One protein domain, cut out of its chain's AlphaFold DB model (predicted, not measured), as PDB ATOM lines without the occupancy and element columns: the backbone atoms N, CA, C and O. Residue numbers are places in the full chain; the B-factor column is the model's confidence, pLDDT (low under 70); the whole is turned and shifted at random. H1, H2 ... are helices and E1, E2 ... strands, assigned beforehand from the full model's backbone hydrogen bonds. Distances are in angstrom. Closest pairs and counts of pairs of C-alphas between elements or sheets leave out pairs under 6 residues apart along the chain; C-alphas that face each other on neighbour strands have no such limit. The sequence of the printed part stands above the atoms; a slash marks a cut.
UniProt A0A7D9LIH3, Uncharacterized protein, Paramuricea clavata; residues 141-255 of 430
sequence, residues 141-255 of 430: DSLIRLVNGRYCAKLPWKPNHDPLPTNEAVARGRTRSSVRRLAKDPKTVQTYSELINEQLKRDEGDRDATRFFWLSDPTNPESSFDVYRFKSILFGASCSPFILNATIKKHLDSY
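What this domain is: This is residues 141 to 255 of the 430 residues of an uncharacterized protein of Paramuricea clavata (UniProt A0A7D9LIH3). Two small lobes stand at the two ends of a loose model: in one, the hairpin E1 and E2 has the last helix, H4, packed on it; in the other, H1 packs on the hairpin E3 and E4, H2 lies near both strands, and H1 and H2 meet at a corner. The stretch from residue 154 to 167 arches from the first lobe to the second, and its residues 158 to 163 stick out. The printed part has 115 residues, with four named helices and four named strands in the order E1 E2 H1 H2 H3 E3 E4 H4, of mixed class; each of its two sheets is an antiparallel pair, E1 - E2 and E3 - E4. The whole is loose, with a radius of gyration of the C-alphas of 16.7 A, and the C-alphas span 49 by 34 by 21 A.

Where its parts are: Find C-alpha 144 at (15.012, 46.573, -48.139), where E1, residues 144 to 147, begins; E2 follows as residues 150 to 153. Look next at C-alpha 168, (38.882, 33.053, -38.265), from which H1 runs 20.7 A to residue 182. H2, residues 186 to 199, is 20.1 A long, and H3 is residues 207 to 210. E3, residues 211 to 215, covers 13.7 A, and E4, residues 225 to 229, covers 13.0 A. H4, residues 240 to 253, runs 19.8 A to C-alpha 253 at (5.164, 45.317, -56.699).

How they stand to each other: Begin with the hairpin E1 and E2, where N 145 and O 152 are 2.9 A apart, within hydrogen-bond range. E2 and H4 have 3 pairs of C-alphas within 8 A, the closest those of Ala 153 and Ile 243 at 7.1 A. At the other end, in the hairpin E3 and E4, look at N 226 and O 214, within hydrogen-bond range at 2.8 A. The closest C-alphas of H1 and E3 are those of Thr 175 and Phe 213, 6.3 A apart. H1 and H2 only just touch, only at the corner, with 3 pairs of C-alphas within 8 A, the closest Leu 182 and Val 189 at 6.0 A; they run opposite ways at a steep tilt of 44 degrees. H2 is near E3 and near E4, with 5 pairs of C-alphas within 10 A in each case. H3 and E4 come closest at the C-alphas of Thr 210 and Arg 229, 5.2 A apart. H4 is apart from H1, H2 and H3. In H1, H2 and H4 every O i to N i+4 pair is within hydrogen-bond range; H3 is too short for such a pair.

The domain as a whole: The two C-alphas farthest apart are those of Glu 222 and Tyr 255, 51.6 A. The printed part has no cut, and the link from E2 to H1, 14 residues, is long. The mean pLDDT of the printed part is 81.9; look for values under 70 at residues 169 to 170, 173, 199 to 200 and 202 to 205.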
ATOM      1  N   ASP A 141       9.513  45.943 -46.234       90.81
ATOM      2  CA  ASP A 141       9.237  47.305 -45.774       90.81
ATOM      3  C   ASP A 141      10.345  47.857 -44.866       90.81
ATOM      4  O   ASP A 141      10.746  49.017 -45.003       90.81
ATOM      5  N   SER A 142      10.888  47.029 -43.973       88.06
ATOM      6  CA  SER A 142      11.826  47.473 -42.935       88.06
ATOM      7  C   SER A 142      13.305  47.332 -43.317       88.06
ATOM      8  O   SER A 142      14.125  48.178 -42.927       88.06
ATOM      9  N   LEU A 143      13.656  46.306 -44.100       89.50
ATOM     10  CA  LEU A 143      15.041  45.876 -44.327       89.50
ATOM     11  C   LEU A 143      15.521  46.007 -45.776       89.50
ATOM     12  O   LEU A 143      16.727  45.890 -45.998       89.50
ATOM     13  N   ILE A 144      14.642  46.320 -46.736       92.12
ATOM     14  CA  ILE A 144      15.012  46.573 -48.139       92.12
ATOM     15  C   ILE A 144      14.747  48.034 -48.513       92.12
ATOM     16  O   ILE A 144      13.626  48.531 -48.390       92.12
ATOM     17  N   ARG A 145      15.754  48.730 -49.046       91.06
ATOM     18  CA  ARG A 145      15.643  50.135 -49.472       91.06
ATOM     19  C   ARG A 145      16.291  50.349 -50.830       91.06
ATOM     20  O   ARG A 145      17.342  49.781 -51.093       91.06
ATOM     21  N   LEU A 146      15.688  51.184 -51.668       89.50
ATOM     22  CA  LEU A 146      16.302  51.641 -52.913       89.50
ATOM     23  C   LEU A 146      17.145  52.886 -52.610       89.50
ATOM     24  O   LEU A 146      16.615  53.892 -52.145       89.50
ATOM     25  N   VAL A 147      18.453  52.813 -52.842       86.62
ATOM     26  CA  VAL A 147      19.412  53.898 -52.603       86.62
ATOM     27  C   VAL A 147      20.216  54.107 -53.881       86.62
ATOM     28  O   VAL A 147      20.883  53.188 -54.351       86.62
ATOM     29  N   ASN A 148      20.152  55.310 -54.458       84.94
ATOM     30  CA  ASN A 148      20.862  55.671 -55.695       84.94
ATOM     31  C   ASN A 148      20.644  54.660 -56.843       84.94
ATOM     32  O   ASN A 148      21.600  54.207 -57.470       84.94
ATOM     33  N   GLY A 149      19.390  54.250 -57.068       83.94
ATOM     34  CA  GLY A 149      19.020  53.288 -58.116       83.94
ATOM     35  C   GLY A 149      19.351  51.822 -57.807       83.94
ATOM     36  O   GLY A 149      19.061  50.955 -58.618       83.94
ATOM     37  N   ARG A 150      19.918  51.500 -56.635       87.38
ATOM     38  CA  ARG A 150      20.250  50.119 -56.242       87.38
ATOM     39  C   ARG A 150      19.550  49.710 -54.962       87.38
ATOM     40  O   ARG A 150      19.501  50.472 -53.999       87.38
ATOM     41  N   TYR A 151      19.046  48.483 -54.919       90.81
ATOM     42  CA  TYR A 151      18.508  47.943 -53.680       90.81
ATOM     43  C   TYR A 151      19.626  47.586 -52.699       90.81
ATOM     44  O   TYR A 151      20.602  46.919 -53.034       90.81
ATOM     45  N   CYS A 152      19.458  48.032 -51.461       88.94
ATOM     46  CA  CYS A 152      20.232  47.638 -50.300       88.94
ATOM     47  C   CYS A 152      19.319  46.832 -49.381       88.94
ATOM     48  O   CYS A 152      18.235  47.294 -49.022       88.94
ATOM     49  N   ALA A 153      19.767  45.640 -49.003       89.12
ATOM     50  CA  ALA A 153      19.046  44.752 -48.108       89.12
ATOM     51  C   ALA A 153      19.921  44.406 -46.901       89.12
ATOM     52  O   ALA A 153      21.122  44.164 -47.053       89.12
ATOM     53  N   LYS A 154      19.318  44.406 -45.713       87.44
ATOM     54  CA  LYS A 154      19.954  43.949 -44.472       87.44
ATOM     55  C   LYS A 154      19.855  42.435 -44.324       87.44
ATOM     56  O   LYS A 154      18.986  41.814 -44.921       87.44
ATOM     57  N   LEU A 155      20.729  41.832 -43.521       87.19
ATOM     58  CA  LEU A 155      20.619  40.396 -43.250       87.19
ATOM     59  C   LEU A 155      19.381  40.123 -42.366       87.19
ATOM     60  O   LEU A 155      19.126  40.889 -41.434       87.19
ATOM     61  N   PRO A 156      18.602  39.052 -42.625       87.44
ATOM     62  CA  PRO A 156      17.413  38.711 -41.843       87.44
ATOM     63  C   PRO A 156      17.810  38.051 -40.512       87.44
ATOM     64  O   PRO A 156      17.677  36.839 -40.326       87.44
ATOM     65  N   TRP A 157      18.353  38.844 -39.592       83.25
ATOM     66  CA  TRP A 157      18.761  38.379 -38.270       83.25
ATOM     67  C   TRP A 157      17.563  37.912 -37.442       83.25
ATOM     68  O   TRP A 157      16.511  38.552 -37.426       83.25
ATOM     69  N   LYS A 158      17.739  36.815 -36.697       79.12
ATOM     70  CA  LYS A 158      16.772  36.429 -35.666       79.12
ATOM     71  C   LYS A 158      16.803  37.464 -34.535       79.12
ATOM     72  O   LYS A 158      17.900  37.841 -34.118       79.12
ATOM     73  N   PRO A 159      15.651  37.891 -33.997       76.56
ATOM     74  CA  PRO A 159      15.633  38.716 -32.794       76.56
ATOM     75  C   PRO A 159      16.386  38.023 -31.650       76.56
ATOM     76  O   PRO A 159      16.221  36.820 -31.453       76.56
ATOM     77  N   ASN A 160      17.187  38.782 -30.894       79.44
ATOM     78  CA  ASN A 160      17.909  38.317 -29.700       79.44
ATOM     79  C   ASN A 160      18.848  37.114 -29.930       79.44
ATOM     80  O   ASN A 160      18.915  36.220 -29.092       79.44
ATOM     81  N   HIS A 161      19.557  37.061 -31.063       74.19
ATOM     82  CA  HIS A 161      20.585  36.039 -31.270       74.19
ATOM     83  C   HIS A 161      21.865  36.359 -30.478       74.19
ATOM     84  O   HIS A 161      22.271  37.519 -30.389       74.19
ATOM     85  N   ASP A 162      22.534  35.328 -29.958       75.75
ATOM     86  CA  ASP A 162      23.856  35.482 -29.347       75.75
ATOM     87  C   ASP A 162      24.890  35.977 -30.374       75.75
ATOM     88  O   ASP A 162      24.745  35.716 -31.578       75.75
ATOM     89  N   PRO A 163      25.958  36.671 -29.937       74.75
ATOM     90  CA  PRO A 163      27.061  37.027 -30.816       74.75
ATOM     91  C   PRO A 163      27.595  35.798 -31.557       74.75
ATOM     92  O   PRO A 163      27.812  34.739 -30.966       74.75
ATOM     93  N   LEU A 164      27.820  35.942 -32.863       71.31
ATOM     94  CA  LEU A 164      28.356  34.846 -33.661       71.31
ATOM     95  C   LEU A 164      29.784  34.506 -33.195       71.31
ATOM     96  O   LEU A 164      30.599  35.418 -33.029       71.31
ATOM     97  N   PRO A 165      30.117  33.215 -33.006       71.50
ATOM     98  CA  PRO A 165      31.481  32.815 -32.691       71.50
ATOM     99  C   PRO A 165      32.413  33.116 -33.870       71.50
ATOM    100  O   PRO A 165      32.005  33.075 -35.032       71.50
ATOM    101  N   THR A 166      33.686  33.382 -33.574       73.50
ATOM    102  CA  THR A 166      34.697  33.558 -34.623       73.50
ATOM    103  C   THR A 166      35.035  32.223 -35.286       73.50
ATOM    104  O   THR A 166      35.197  31.204 -34.615       73.50
ATOM    105  N   ASN A 167      35.166  32.235 -36.612       76.31
ATOM    106  CA  ASN A 167      35.652  31.123 -37.431       76.31
ATOM    107  C   ASN A 167      36.971  31.478 -38.147       76.31
ATOM    108  O   ASN A 167      37.286  30.909 -39.194       76.31
ATOM    109  N   GLU A 168      37.725  32.443 -37.606       73.50
ATOM    110  CA  GLU A 168      38.882  33.053 -38.265       73.50
ATOM    111  C   GLU A 168      39.921  32.030 -38.739       73.50
ATOM    112  O   GLU A 168      40.333  32.068 -39.898       73.50
ATOM    113  N   ALA A 169      40.334  31.105 -37.871       67.12
ATOM    114  CA  ALA A 169      41.367  30.128 -38.202       67.12
ATOM    115  C   ALA A 169      40.934  29.200 -39.350       67.12
ATOM    116  O   ALA A 169      41.678  29.007 -40.312       67.12
ATOM    117  N   VAL A 170      39.687  28.716 -39.311       69.06
ATOM    118  CA  VAL A 170      39.101  27.887 -40.375       69.06
ATOM    119  C   VAL A 170      39.036  28.662 -41.691       69.06
ATOM    120  O   VAL A 170      39.438  28.151 -42.739       69.06
ATOM    121  N   ALA A 171      38.570  29.914 -41.650       74.31
ATOM    122  CA  ALA A 171      38.512  30.774 -42.828       74.31
ATOM    123  C   ALA A 171      39.913  31.010 -43.417       74.31
ATOM    124  O   ALA A 171      40.100  30.901 -44.628       74.31
ATOM    125  N   ARG A 172      40.913  31.252 -42.563       73.19
ATOM    126  CA  ARG A 172      42.312  31.464 -42.951       73.19
ATOM    127  C   ARG A 172      42.902  30.238 -43.656       73.19
ATOM    128  O   ARG A 172      43.490  30.380 -44.731       73.19
ATOM    129  N   GLY A 173      42.704  29.043 -43.093       66.69
ATOM    130  CA  GLY A 173      43.144  27.779 -43.691       66.69
ATOM    131  C   GLY A 173      42.482  27.507 -45.047       66.69
ATOM    132  O   GLY A 173      43.167  27.235 -46.038       66.69
ATOM    133  N   ARG A 174      41.153  27.678 -45.133       77.00
ATOM    134  CA  ARG A 174      40.386  27.511 -46.384       77.00
ATOM    135  C   ARG A 174      40.825  28.493 -47.473       77.00
ATOM    136  O   ARG A 174      40.993  28.082 -48.625       77.00
ATOM    137  N   THR A 175      41.055  29.763 -47.124       78.25
ATOM    138  CA  THR A 175      41.563  30.767 -48.070       78.25
ATOM    139  C   THR A 175      42.937  30.370 -48.598       78.25
ATOM    140  O   THR A 175      43.133  30.393 -49.810       78.25
ATOM    141  N   ARG A 176      43.876  29.949 -47.735       81.50
ATOM    142  CA  ARG A 176      45.224  29.542 -48.174       81.50
ATOM    143  C   ARG A 176      45.170  28.382 -49.164       81.50
ATOM    144  O   ARG A 176      45.801  28.454 -50.215       81.50
ATOM    145  N   SER A 177      44.387  27.349 -48.854       71.06
ATOM    146  CA  SER A 177      44.195  26.202 -49.748       71.06
ATOM    147  C   SER A 177      43.607  26.628 -51.101       71.06
ATOM    148  O   SER A 177      44.172  26.334 -52.158       71.06
ATOM    149  N   SER A 178      42.535  27.429 -51.072       76.69
ATOM    150  CA  SER A 178      41.875  27.934 -52.282       76.69
ATOM    151  C   SER A 178      42.828  28.753 -53.151       76.69
ATOM    152  O   SER A 178      42.910  28.542 -54.357       76.69
ATOM    153  N   VAL A 179      43.595  29.652 -52.541       77.88
ATOM    154  CA  VAL A 179      44.563  30.502 -53.233       77.88
ATOM    155  C   VAL A 179      45.689  29.683 -53.861       77.88
ATOM    156  O   VAL A 179      46.010  29.911 -55.024       77.88
ATOM    157  N   ARG A 180      46.257  28.696 -53.156       77.75
ATOM    158  CA  ARG A 180      47.286  27.801 -53.721       77.75
ATOM    159  C   ARG A 180      46.780  27.063 -54.958       77.75
ATOM    160  O   ARG A 180      47.531  26.859 -55.911       77.75
ATOM    161  N   ARG A 181      45.497  26.687 -54.970       75.12
ATOM    162  CA  ARG A 181      44.850  26.090 -56.144       75.12
ATOM    163  C   ARG A 181      44.681  27.103 -57.277       75.12
ATOM    164  O   ARG A 181      45.014  26.777 -58.413       75.12
ATOM    165  N   LEU A 182      44.185  28.305 -56.976       76.88
ATOM    166  CA  LEU A 182      43.959  29.365 -57.969       76.88
ATOM    167  C   LEU A 182      45.265  29.870 -58.588       76.88
ATOM    168  O   LEU A 182      45.291  30.156 -59.776       76.88
ATOM    169  N   ALA A 183      46.361  29.895 -57.828       76.00
ATOM    170  CA  ALA A 183      47.684  30.319 -58.280       76.00
ATOM    171  C   ALA A 183      48.262  29.494 -59.440       76.00
ATOM    172  O   ALA A 183      49.218  29.922 -60.083       76.00
ATOM    173  N   LYS A 184      47.672  28.330 -59.741       77.88
ATOM    174  CA  LYS A 184      47.984  27.556 -60.950       77.88
ATOM    175  C   LYS A 184      47.555  28.276 -62.237       77.88
ATOM    176  O   LYS A 184      48.084  27.955 -63.296       77.88
ATOM    177  N   ASP A 185      46.625  29.227 -62.145       81.38
ATOM    178  CA  ASP A 185      46.185  30.094 -63.237       81.38
ATOM    179  C   ASP A 185      46.263  31.583 -62.824       81.38
ATOM    180  O   ASP A 185      45.349  32.111 -62.176       81.38
ATOM    181  N   PRO A 186      47.329  32.296 -63.235       79.50
ATOM    182  CA  PRO A 186      47.523  33.709 -62.909       79.50
ATOM    183  C   PRO A 186      46.368  34.623 -63.344       79.50
ATOM    184  O   PRO A 186      46.060  35.597 -62.654       79.50
ATOM    185  N   LYS A 187      45.686  34.306 -64.455       82.50
ATOM    186  CA  LYS A 187      44.582  35.127 -64.978       82.50
ATOM    187  C   LYS A 187      43.371  35.075 -64.050       82.50
ATOM    188  O   LYS A 187      42.721  36.093 -63.796       82.50
ATOM    189  N   THR A 188      43.091  33.893 -63.508       77.75
ATOM    190  CA  THR A 188      42.028  33.712 -62.524       77.75
ATOM    191  C   THR A 188      42.323  34.521 -61.260       77.75
ATOM    192  O   THR A 188      41.465  35.278 -60.810       77.75
ATOM    193  N   VAL A 189      43.542  34.450 -60.719       80.31
ATOM    194  CA  VAL A 189      43.921  35.205 -59.508       80.31
ATOM    195  C   VAL A 189      43.784  36.718 -59.693       80.31
ATOM    196  O   VAL A 189      43.275  37.411 -58.803       80.31
ATOM    197  N   GLN A 190      44.181  37.230 -60.860       80.56
ATOM    198  CA  GLN A 190      44.010  38.641 -61.198       80.56
ATOM    199  C   GLN A 190      42.526  39.034 -61.240       80.56
ATOM    200  O   GLN A 190      42.138  40.018 -60.614       80.56
ATOM    201  N   THR A 191      41.684  38.217 -61.877       83.62
ATOM    202  CA  THR A 191      40.230  38.450 -61.962       83.62
ATOM    203  C   THR A 191      39.585  38.539 -60.575       83.62
ATOM    204  O   THR A 191      38.803  39.449 -60.300       83.62
ATOM    205  N   TYR A 192      39.938  37.625 -59.664       83.00
ATOM    206  CA  TYR A 192      39.445  37.669 -58.282       83.00
ATOM    207  C   TYR A 192      39.910  38.928 -57.545       83.00
ATOM    208  O   TYR A 192      39.125  39.541 -56.824       83.00
ATOM    209  N   SER A 193      41.160  39.343 -57.749       82.12
ATOM    210  CA  SER A 193      41.709  40.545 -57.110       82.12
ATOM    211  C   SER A 193      41.007  41.817 -57.590       82.12
ATOM    212  O   SER A 193      40.661  42.678 -56.782       82.12
ATOM    213  N   GLU A 194      40.729  41.923 -58.890       83.25
ATOM    214  CA  GLU A 194      39.959  43.028 -59.472       83.25
ATOM    215  C   GLU A 194      38.528  43.073 -58.915       83.25
ATOM    216  O   GLU A 194      38.074  44.135 -58.480       83.25
ATOM    217  N   LEU A 195      37.853  41.919 -58.825       78.38
ATOM    218  CA  LEU A 195      36.517  41.806 -58.235       78.38
ATOM    219  C   LEU A 195      36.501  42.263 -56.768       78.38
ATOM    220  O   LEU A 195      35.616  43.019 -56.364       78.38
ATOM    221  N   ILE A 196      37.477  41.833 -55.966       78.38
ATOM    222  CA  ILE A 196      37.596  42.221 -54.554       78.38
ATOM    223  C   ILE A 196      37.825  43.732 -54.432       78.38
ATOM    224  O   ILE A 196      37.154  44.394 -53.639       78.38
ATOM    225  N   ASN A 197      38.702  44.303 -55.260       75.81
ATOM    226  CA  ASN A 197      38.975  45.741 -55.276       75.81
ATOM    227  C   ASN A 197      37.764  46.576 -55.713       75.81
ATOM    228  O   ASN A 197      37.524  47.656 -55.170       75.81
ATOM    229  N   GLU A 198      36.960  46.100 -56.665       72.94
ATOM    230  CA  GLU A 198      35.690  46.746 -57.010       72.94
ATOM    231  C   GLU A 198      34.714  46.696 -55.827       72.94
ATOM    232  O   GLU A 198      34.074  47.694 -55.471       72.94
ATOM    233  N   GLN A 199      34.649  45.538 -55.165       64.25
ATOM    234  CA  GLN A 199      33.836  45.346 -53.976       64.25
ATOM    235  C   GLN A 199      34.307  46.210 -52.811       64.25
ATOM    236  O   GLN A 199      33.484  46.483 -51.964       64.25
ATOM    237  N   LEU A 200      35.535  46.731 -52.753       65.06
ATOM    238  CA  LEU A 200      35.984  47.639 -51.688       65.06
ATOM    239  C   LEU A 200      35.380  49.053 -51.742       65.06
ATOM    240  O   LEU A 200      35.521  49.798 -50.777       65.06
ATOM    241  N   LYS A 201      34.666  49.460 -52.797       70.88
ATOM    242  CA  LYS A 201      34.252  50.873 -52.993       70.88
ATOM    243  C   LYS A 201      32.844  51.261 -52.476       70.88
ATOM    244  O   LYS A 201      32.402  52.376 -52.713       70.88
ATOM    245  N   ARG A 202      32.103  50.365 -51.805       63.28
ATOM    246  CA  ARG A 202      30.648  50.507 -51.461       63.28
ATOM    247  C   ARG A 202      30.387  50.691 -49.915       63.28
ATOM    248  O   ARG A 202      31.322  50.558 -49.145       63.28
ATOM    249  N   ASP A 203      29.184  50.937 -49.361       54.81
ATOM    250  CA  ASP A 203      28.990  51.505 -47.965       54.81
ATOM    251  C   ASP A 203      28.495  50.589 -46.779       54.81
ATOM    252  O   ASP A 203      27.689  49.695 -46.997       54.81
ATOM    253  N   GLU A 204      28.936  50.807 -45.528       55.81
ATOM    254  CA  GLU A 204      29.324  49.863 -44.435       55.81
ATOM    255  C   GLU A 204      28.272  49.267 -43.438       55.81
ATOM    256  O   GLU A 204      28.540  49.196 -42.244       55.81
ATOM    257  N   GLY A 205      27.115  48.746 -43.870       65.12
ATOM    258  CA  GLY A 205      26.115  48.103 -42.966       65.12
ATOM    259  C   GLY A 205      26.520  46.772 -42.268       65.12
ATOM    260  O   GLY A 205      27.669  46.582 -41.886       65.12
ATOM    261  N   ASP A 206      25.591  45.802 -42.148       70.19
ATOM    262  CA  ASP A 206      25.699  44.464 -41.480       70.19
ATOM    263  C   ASP A 206      26.835  43.522 -41.976       70.19
ATOM    264  O   ASP A 206      26.869  42.321 -41.710       70.19
ATOM    265  N   ARG A 207      27.784  44.062 -42.732       75.88
ATOM    266  CA  ARG A 207      28.886  43.405 -43.436       75.88
ATOM    267  C   ARG A 207      29.962  42.848 -42.523       75.88
ATOM    268  O   ARG A 207      30.883  42.183 -42.985       75.88
ATOM    269  N   ASP A 208      29.894  43.126 -41.230       79.44
ATOM    270  CA  ASP A 208      30.859  42.556 -40.301       79.44
ATOM    271  C   ASP A 208      30.765  41.027 -40.239       79.44
ATOM    272  O   ASP A 208      31.779  40.340 -40.145       79.44
ATOM    273  N   ALA A 209      29.555  40.500 -40.440       78.50
ATOM    274  CA  ALA A 209      29.292  39.073 -40.574       78.50
ATOM    275  C   ALA A 209      29.728  38.483 -41.931       78.50
ATOM    276  O   ALA A 209      29.597  37.281 -42.149       78.50
ATOM    277  N   THR A 210      30.235  39.302 -42.859       85.00
ATOM    278  CA  THR A 210      30.610  38.897 -44.224       85.00
ATOM    279  C   THR A 210      32.109  39.046 -44.489       85.00
ATOM    280  O   THR A 210      32.538  39.295 -45.619       85.00
ATOM    281  N   ARG A 211      32.925  38.918 -43.437       86.25
ATOM    282  CA  ARG A 211      34.387  38.998 -43.525       86.25
ATOM    283  C   ARG A 211      34.987  37.808 -44.279       86.25
ATOM    284  O   ARG A 211      34.524  36.679 -44.144       86.25
ATOM    285  N   PHE A 212      36.051  38.060 -45.031       87.62
ATOM    286  CA  PHE A 212      36.851  37.029 -45.690       87.62
ATOM    287  C   PHE A 212      38.314  37.465 -45.808       87.62
ATOM    288  O   PHE A 212      38.623  38.654 -45.760       87.62
ATOM    289  N   PHE A 213      39.216  36.499 -45.967       88.75
ATOM    290  CA  PHE A 213      40.636  36.761 -46.191       88.75
ATOM    291  C   PHE A 213      40.970  36.782 -47.679       88.75
ATOM    292  O   PHE A 213      40.463  35.950 -48.436       88.75
ATOM    293  N   TRP A 214      41.887  37.663 -48.071       91.62
ATOM    294  CA  TRP A 214      42.558  37.602 -49.370       91.62
ATOM    295  C   TRP A 214      44.043  37.934 -49.236       91.62
ATOM    296  O   TRP A 214      44.468  38.479 -48.222       91.62
ATOM    297  N   LEU A 215      44.841  37.551 -50.233       88.94
ATOM    298  CA  LEU A 215      46.276  37.817 -50.253       88.94
ATOM    299  C   LEU A 215      46.569  39.318 -50.318       88.94
ATOM    300  O   LEU A 215      46.021  40.017 -51.169       88.94
ATOM    301  N   SER A 216      47.505  39.762 -49.484       89.75
ATOM    302  CA  SER A 216      48.102  41.104 -49.555       89.75
ATOM    303  C   SER A 216      48.908  41.315 -50.842       89.75
ATOM    304  O   SER A 216      48.923  42.410 -51.399       89.75
ATOM    305  N   ASP A 217      49.523  40.249 -51.361       87.62
ATOM    306  CA  ASP A 217      50.101  40.200 -52.704       87.62
ATOM    307  C   ASP A 217      49.492  39.017 -53.474       87.62
ATOM    308  O   ASP A 217      49.879  37.869 -53.223       87.62
ATOM    309  N   PRO A 218      48.559  39.266 -54.413       85.19
ATOM    310  CA  PRO A 218      47.922  38.225 -55.215       85.19
ATOM    311  C   PRO A 218      48.890  37.384 -56.049       85.19
ATOM    312  O   PRO A 218      48.564  36.255 -56.403       85.19
ATOM    313  N   THR A 219      50.076  37.901 -56.374       85.12
ATOM    314  CA  THR A 219      51.067  37.167 -57.175       85.12
ATOM    315  C   THR A 219      51.856  36.151 -56.350       85.12
ATOM    316  O   THR A 219      52.485  35.253 -56.910       85.12
ATOM    317  N   ASN A 220      51.775  36.246 -55.021       85.06
ATOM    318  CA  ASN A 220      52.458  35.372 -54.085       85.06
ATOM    319  C   ASN A 220      51.446  34.611 -53.203       85.06
ATOM    320  O   ASN A 220      50.935  35.168 -52.226       85.06
ATOM    321  N   PRO A 221      51.209  33.312 -53.469       81.88
ATOM    322  CA  PRO A 221      50.293  32.460 -52.702       81.88
ATOM    323  C   PRO A 221      50.637  32.296 -51.224       81.88
ATOM    324  O   PRO A 221      49.776  31.871 -50.453       81.88
ATOM    325  N   GLU A 222      51.864  32.630 -50.825       86.50
ATOM    326  CA  GLU A 222      52.348  32.561 -49.445       86.50
ATOM    327  C   GLU A 222      52.363  33.937 -48.755       86.50
ATOM    328  O   GLU A 222      52.753  34.034 -47.592       86.50
ATOM    329  N   SER A 223      51.901  35.004 -49.421       87.56
ATOM    330  CA  SER A 223      51.820  36.334 -48.805       87.56
ATOM    331  C   SER A 223      50.858  36.366 -47.612       87.56
ATOM    332  O   SER A 223      49.990  35.500 -47.438       87.56
ATOM    333  N   SER A 224      51.013  37.362 -46.738       89.19
ATOM    334  CA  SER A 224      50.076  37.608 -45.637       89.19
ATOM    335  C   SER A 224      48.654  37.845 -46.148       89.19
ATOM    336  O   SER A 224      48.451  38.167 -47.319       89.19
ATOM    337  N   PHE A 225      47.666  37.698 -45.265       91.75
ATOM    338  CA  PHE A 225      46.281  37.998 -45.604       91.75
ATOM    339  C   PHE A 225      45.846  39.362 -45.095       91.75
ATOM    340  O   PHE A 225      46.090  39.689 -43.935       91.75
ATOM    341  N   ASP A 226      45.102  40.061 -45.941       89.31
ATOM    342  CA  ASP A 226      44.272  41.193 -45.567       89.31
ATOM    343  C   ASP A 226      42.829  40.724 -45.321       89.31
ATOM    344  O   ASP A 226      42.366  39.715 -45.872       89.31
ATOM    345  N   VAL A 227      42.116  41.447 -44.452       88.19
ATOM    346  CA  VAL A 227      40.719  41.161 -44.101       88.19
ATOM    347  C   VAL A 227      39.799  42.068 -44.903       88.19
ATOM    348  O   VAL A 227      39.832  43.290 -44.776       88.19
ATOM    349  N   TYR A 228      38.913  41.450 -45.670       85.00
ATOM    350  CA  TYR A 228      37.903  42.107 -46.485       85.00
ATOM    351  C   TYR A 228      36.510  41.807 -45.945       85.00
ATOM    352  O   TYR A 228      36.329  40.909 -45.126       85.00
ATOM    353  N   ARG A 229      35.508  42.560 -46.404       85.00
ATOM    354  CA  ARG A 229      34.088  42.341 -46.095       85.00
ATOM    355  C   ARG A 229      33.274  42.464 -47.371       85.00
ATOM    356  O   ARG A 229      33.522  43.383 -48.155       85.00
ATOM    357  N   PHE A 230      32.303  41.581 -47.589       82.75
ATOM    358  CA  PHE A 230      31.446  41.691 -48.769       82.75
ATOM    359  C   PHE A 230      30.557  42.922 -48.692       82.75
ATOM    360  O   PHE A 230      29.956  43.217 -47.659       82.75
ATOM    361  N   LYS A 231      30.433  43.608 -49.829       79.00
ATOM    362  CA  LYS A 231      29.564  44.774 -49.961       79.00
ATOM    363  C   LYS A 231      28.241  44.503 -50.669       79.00
ATOM    364  O   LYS A 231      27.324  45.319 -50.570       79.00
ATOM    365  N   SER A 232      28.148  43.357 -51.335       79.19
ATOM    366  CA  SER A 232      26.945  42.781 -51.926       79.19
ATOM    367  C   SER A 232      26.460  41.581 -51.114       79.19
ATOM    368  O   SER A 232      27.176  41.071 -50.252       79.19
ATOM    369  N   ILE A 233      25.254  41.105 -51.426       82.12
ATOM    370  CA  ILE A 233      24.755  39.824 -50.922       82.12
ATOM    371  C   ILE A 233      25.738  38.713 -51.327       82.12
ATOM    372  O   ILE A 233      26.272  38.707 -52.437       82.12
ATOM    373  N   LEU A 234      25.999  37.811 -50.385       81.56
ATOM    374  CA  LEU A 234      26.936  36.699 -50.502       81.56
ATOM    375  C   LEU A 234      26.412  35.673 -51.512       81.56
ATOM    376  O   LEU A 234      25.255  35.267 -51.414       81.56
ATOM    377  N   PHE A 235      27.251  35.140 -52.395       77.19
ATOM    378  CA  PHE A 235      26.908  33.865 -53.030       77.19
ATOM    379  C   PHE A 235      27.097  32.726 -52.020       77.19
ATOM    380  O   PHE A 235      28.062  32.719 -51.259       77.19
ATOM    381  N   GLY A 236      26.163  31.775 -51.996       78.44
ATOM    382  CA  GLY A 236      26.247  30.582 -51.147       78.44
ATOM    383  C   GLY A 236      25.726  30.734 -49.714       78.44
ATOM    384  O   GLY A 236      25.610  29.726 -49.022       78.44
ATOM    385  N   ALA A 237      25.350  31.934 -49.258       83.38
ATOM    386  CA  ALA A 237      24.628  32.045 -47.992       83.38
ATOM    387  C   ALA A 237      23.176  31.586 -48.160       83.38
ATOM    388  O   ALA A 237      22.509  31.922 -49.139       83.38
ATOM    389  N   SER A 238      22.673  30.843 -47.174       84.19
ATOM    390  CA  SER A 238      21.330  30.250 -47.207       84.19
ATOM    391  C   SER A 238      20.210  31.286 -47.331       84.19
ATOM    392  O   SER A 238      19.178  31.001 -47.931       84.19
ATOM    393  N   CYS A 239      20.412  32.497 -46.804       87.00
ATOM    394  CA  CYS A 239      19.443  33.588 -46.905       87.00
ATOM    395  C   CYS A 239      19.507  34.352 -48.236       87.00
ATOM    396  O   CYS A 239      18.547  35.035 -48.577       87.00
ATOM    397  N   SER A 240      20.585  34.244 -49.019       89.69
ATOM    398  CA  SER A 240      20.766  35.058 -50.229       89.69
ATOM    399  C   SER A 240      19.662  34.891 -51.280       89.69
ATOM    400  O   SER A 240      19.190  35.918 -51.772       89.69
ATOM    401  N   PRO A 241      19.185  33.666 -51.602       89.31
ATOM    402  CA  PRO A 241      18.068  33.492 -52.535       89.31
ATOM    403  C   PRO A 241      16.782  34.164 -52.043       89.31
ATOM    404  O   PRO A 241      16.072  34.790 -52.825       89.31
ATOM    405  N   PHE A 242      16.510  34.095 -50.735       90.69
ATOM    406  CA  PHE A 242      15.369  34.778 -50.126       90.69
ATOM    407  C   PHE A 242      15.483  36.297 -50.284       90.69
ATOM    408  O   PHE A 242      14.535  36.935 -50.738       90.69
ATOM    409  N   ILE A 243      16.644  36.877 -49.958       92.50
ATOM    410  CA  ILE A 243      16.854  38.327 -50.055       92.50
ATOM    411  C   ILE A 243      16.666  38.798 -51.502       92.50
ATOM    412  O   ILE A 243      16.001  39.812 -51.729       92.50
ATOM    413  N   LEU A 244      17.219  38.064 -52.474       91.56
ATOM    414  CA  LEU A 244      17.059  38.369 -53.896       91.56
ATOM    415  C   LEU A 244      15.579  38.347 -54.302       91.56
ATOM    416  O   LEU A 244      15.079  39.349 -54.811       91.56
ATOM    417  N   ASN A 245      14.866  37.259 -54.001       91.06
ATOM    418  CA  ASN A 245      13.453  37.111 -54.346       91.06
ATOM    419  C   ASN A 245      12.579  38.186 -53.691       91.06
ATOM    420  O   ASN A 245      11.745  38.793 -54.360       91.06
ATOM    421  N   ALA A 246      12.791  38.482 -52.405       93.00
ATOM    422  CA  ALA A 246      12.058  39.534 -51.704       93.00
ATOM    423  C   ALA A 246      12.317  40.917 -52.325       93.00
ATOM    424  O   ALA A 246      11.396  41.729 -52.442       93.00
ATOM    425  N   THR A 247      13.553  41.175 -52.764       94.19
ATOM    426  CA  THR A 247      13.941  42.427 -53.427       94.19
ATOM    427  C   THR A 247      13.299  42.559 -54.807       94.19
ATOM    428  O   THR A 247      12.704  43.595 -55.099       94.19
ATOM    429  N   ILE A 248      13.367  41.512 -55.638       94.00
ATOM    430  CA  ILE A 248      12.730  41.485 -56.963       94.00
ATOM    431  C   ILE A 248      11.218  41.654 -56.817       94.00
ATOM    432  O   ILE A 248      10.637  42.506 -57.482       94.00
ATOM    433  N   LYS A 249      10.582  40.921 -55.894       92.44
ATOM    434  CA  LYS A 249       9.145  41.048 -55.617       92.44
ATOM    435  C   LYS A 249       8.783  42.481 -55.222       92.44
ATOM    436  O   LYS A 249       7.894  43.054 -55.836       92.44
ATOM    437  N   LYS A 250       9.536  43.100 -54.300       94.06
ATOM    438  CA  LYS A 250       9.331  44.505 -53.897       94.06
ATOM    439  C   LYS A 250       9.435  45.457 -55.087       94.06
ATOM    440  O   LYS A 250       8.654  46.397 -55.199       94.06
ATOM    441  N   HIS A 251      10.400  45.220 -55.971       95.00
ATOM    442  CA  HIS A 251      10.572  46.029 -57.163       95.00
ATOM    443  C   HIS A 251       9.390  45.886 -58.122       95.00
ATOM    444  O   HIS A 251       8.814  46.895 -58.515       95.00
ATOM    445  N   LEU A 252       8.976  44.660 -58.438       94.00
ATOM    446  CA  LEU A 252       7.848  44.397 -59.332       94.00
ATOM    447  C   LEU A 252       6.499  44.821 -58.729       94.00
ATOM    448  O   LEU A 252       5.600  45.206 -59.466       94.00
ATOM    449  N   ASP A 253       6.347  44.800 -57.402       91.88
ATOM    450  CA  ASP A 253       5.164  45.317 -56.699       91.88
ATOM    451  C   ASP A 253       4.990  46.838 -56.866       91.88
ATOM    452  O   ASP A 253       3.879  47.341 -56.720       91.88
ATOM    453  N   SER A 254       6.053  47.573 -57.221       92.69
ATOM    454  CA  SER A 254       5.958  49.007 -57.534       92.69
ATOM    455  C   SER A 254       5.393  49.308 -58.930       92.69
ATOM    456  O   SER A 254       5.094  50.465 -59.227       92.69
ATOM    457  N   TYR A 255       5.199  48.281 -59.765       93.19
ATOM    458  CA  TYR A 255       4.621  48.390 -61.104       93.19
ATOM    459  C   TYR A 255       3.204  47.817 -61.129       93.19
ATOM    460  O   TYR A 255       2.941  46.708 -60.660       93.19
TER     461      TYR A 255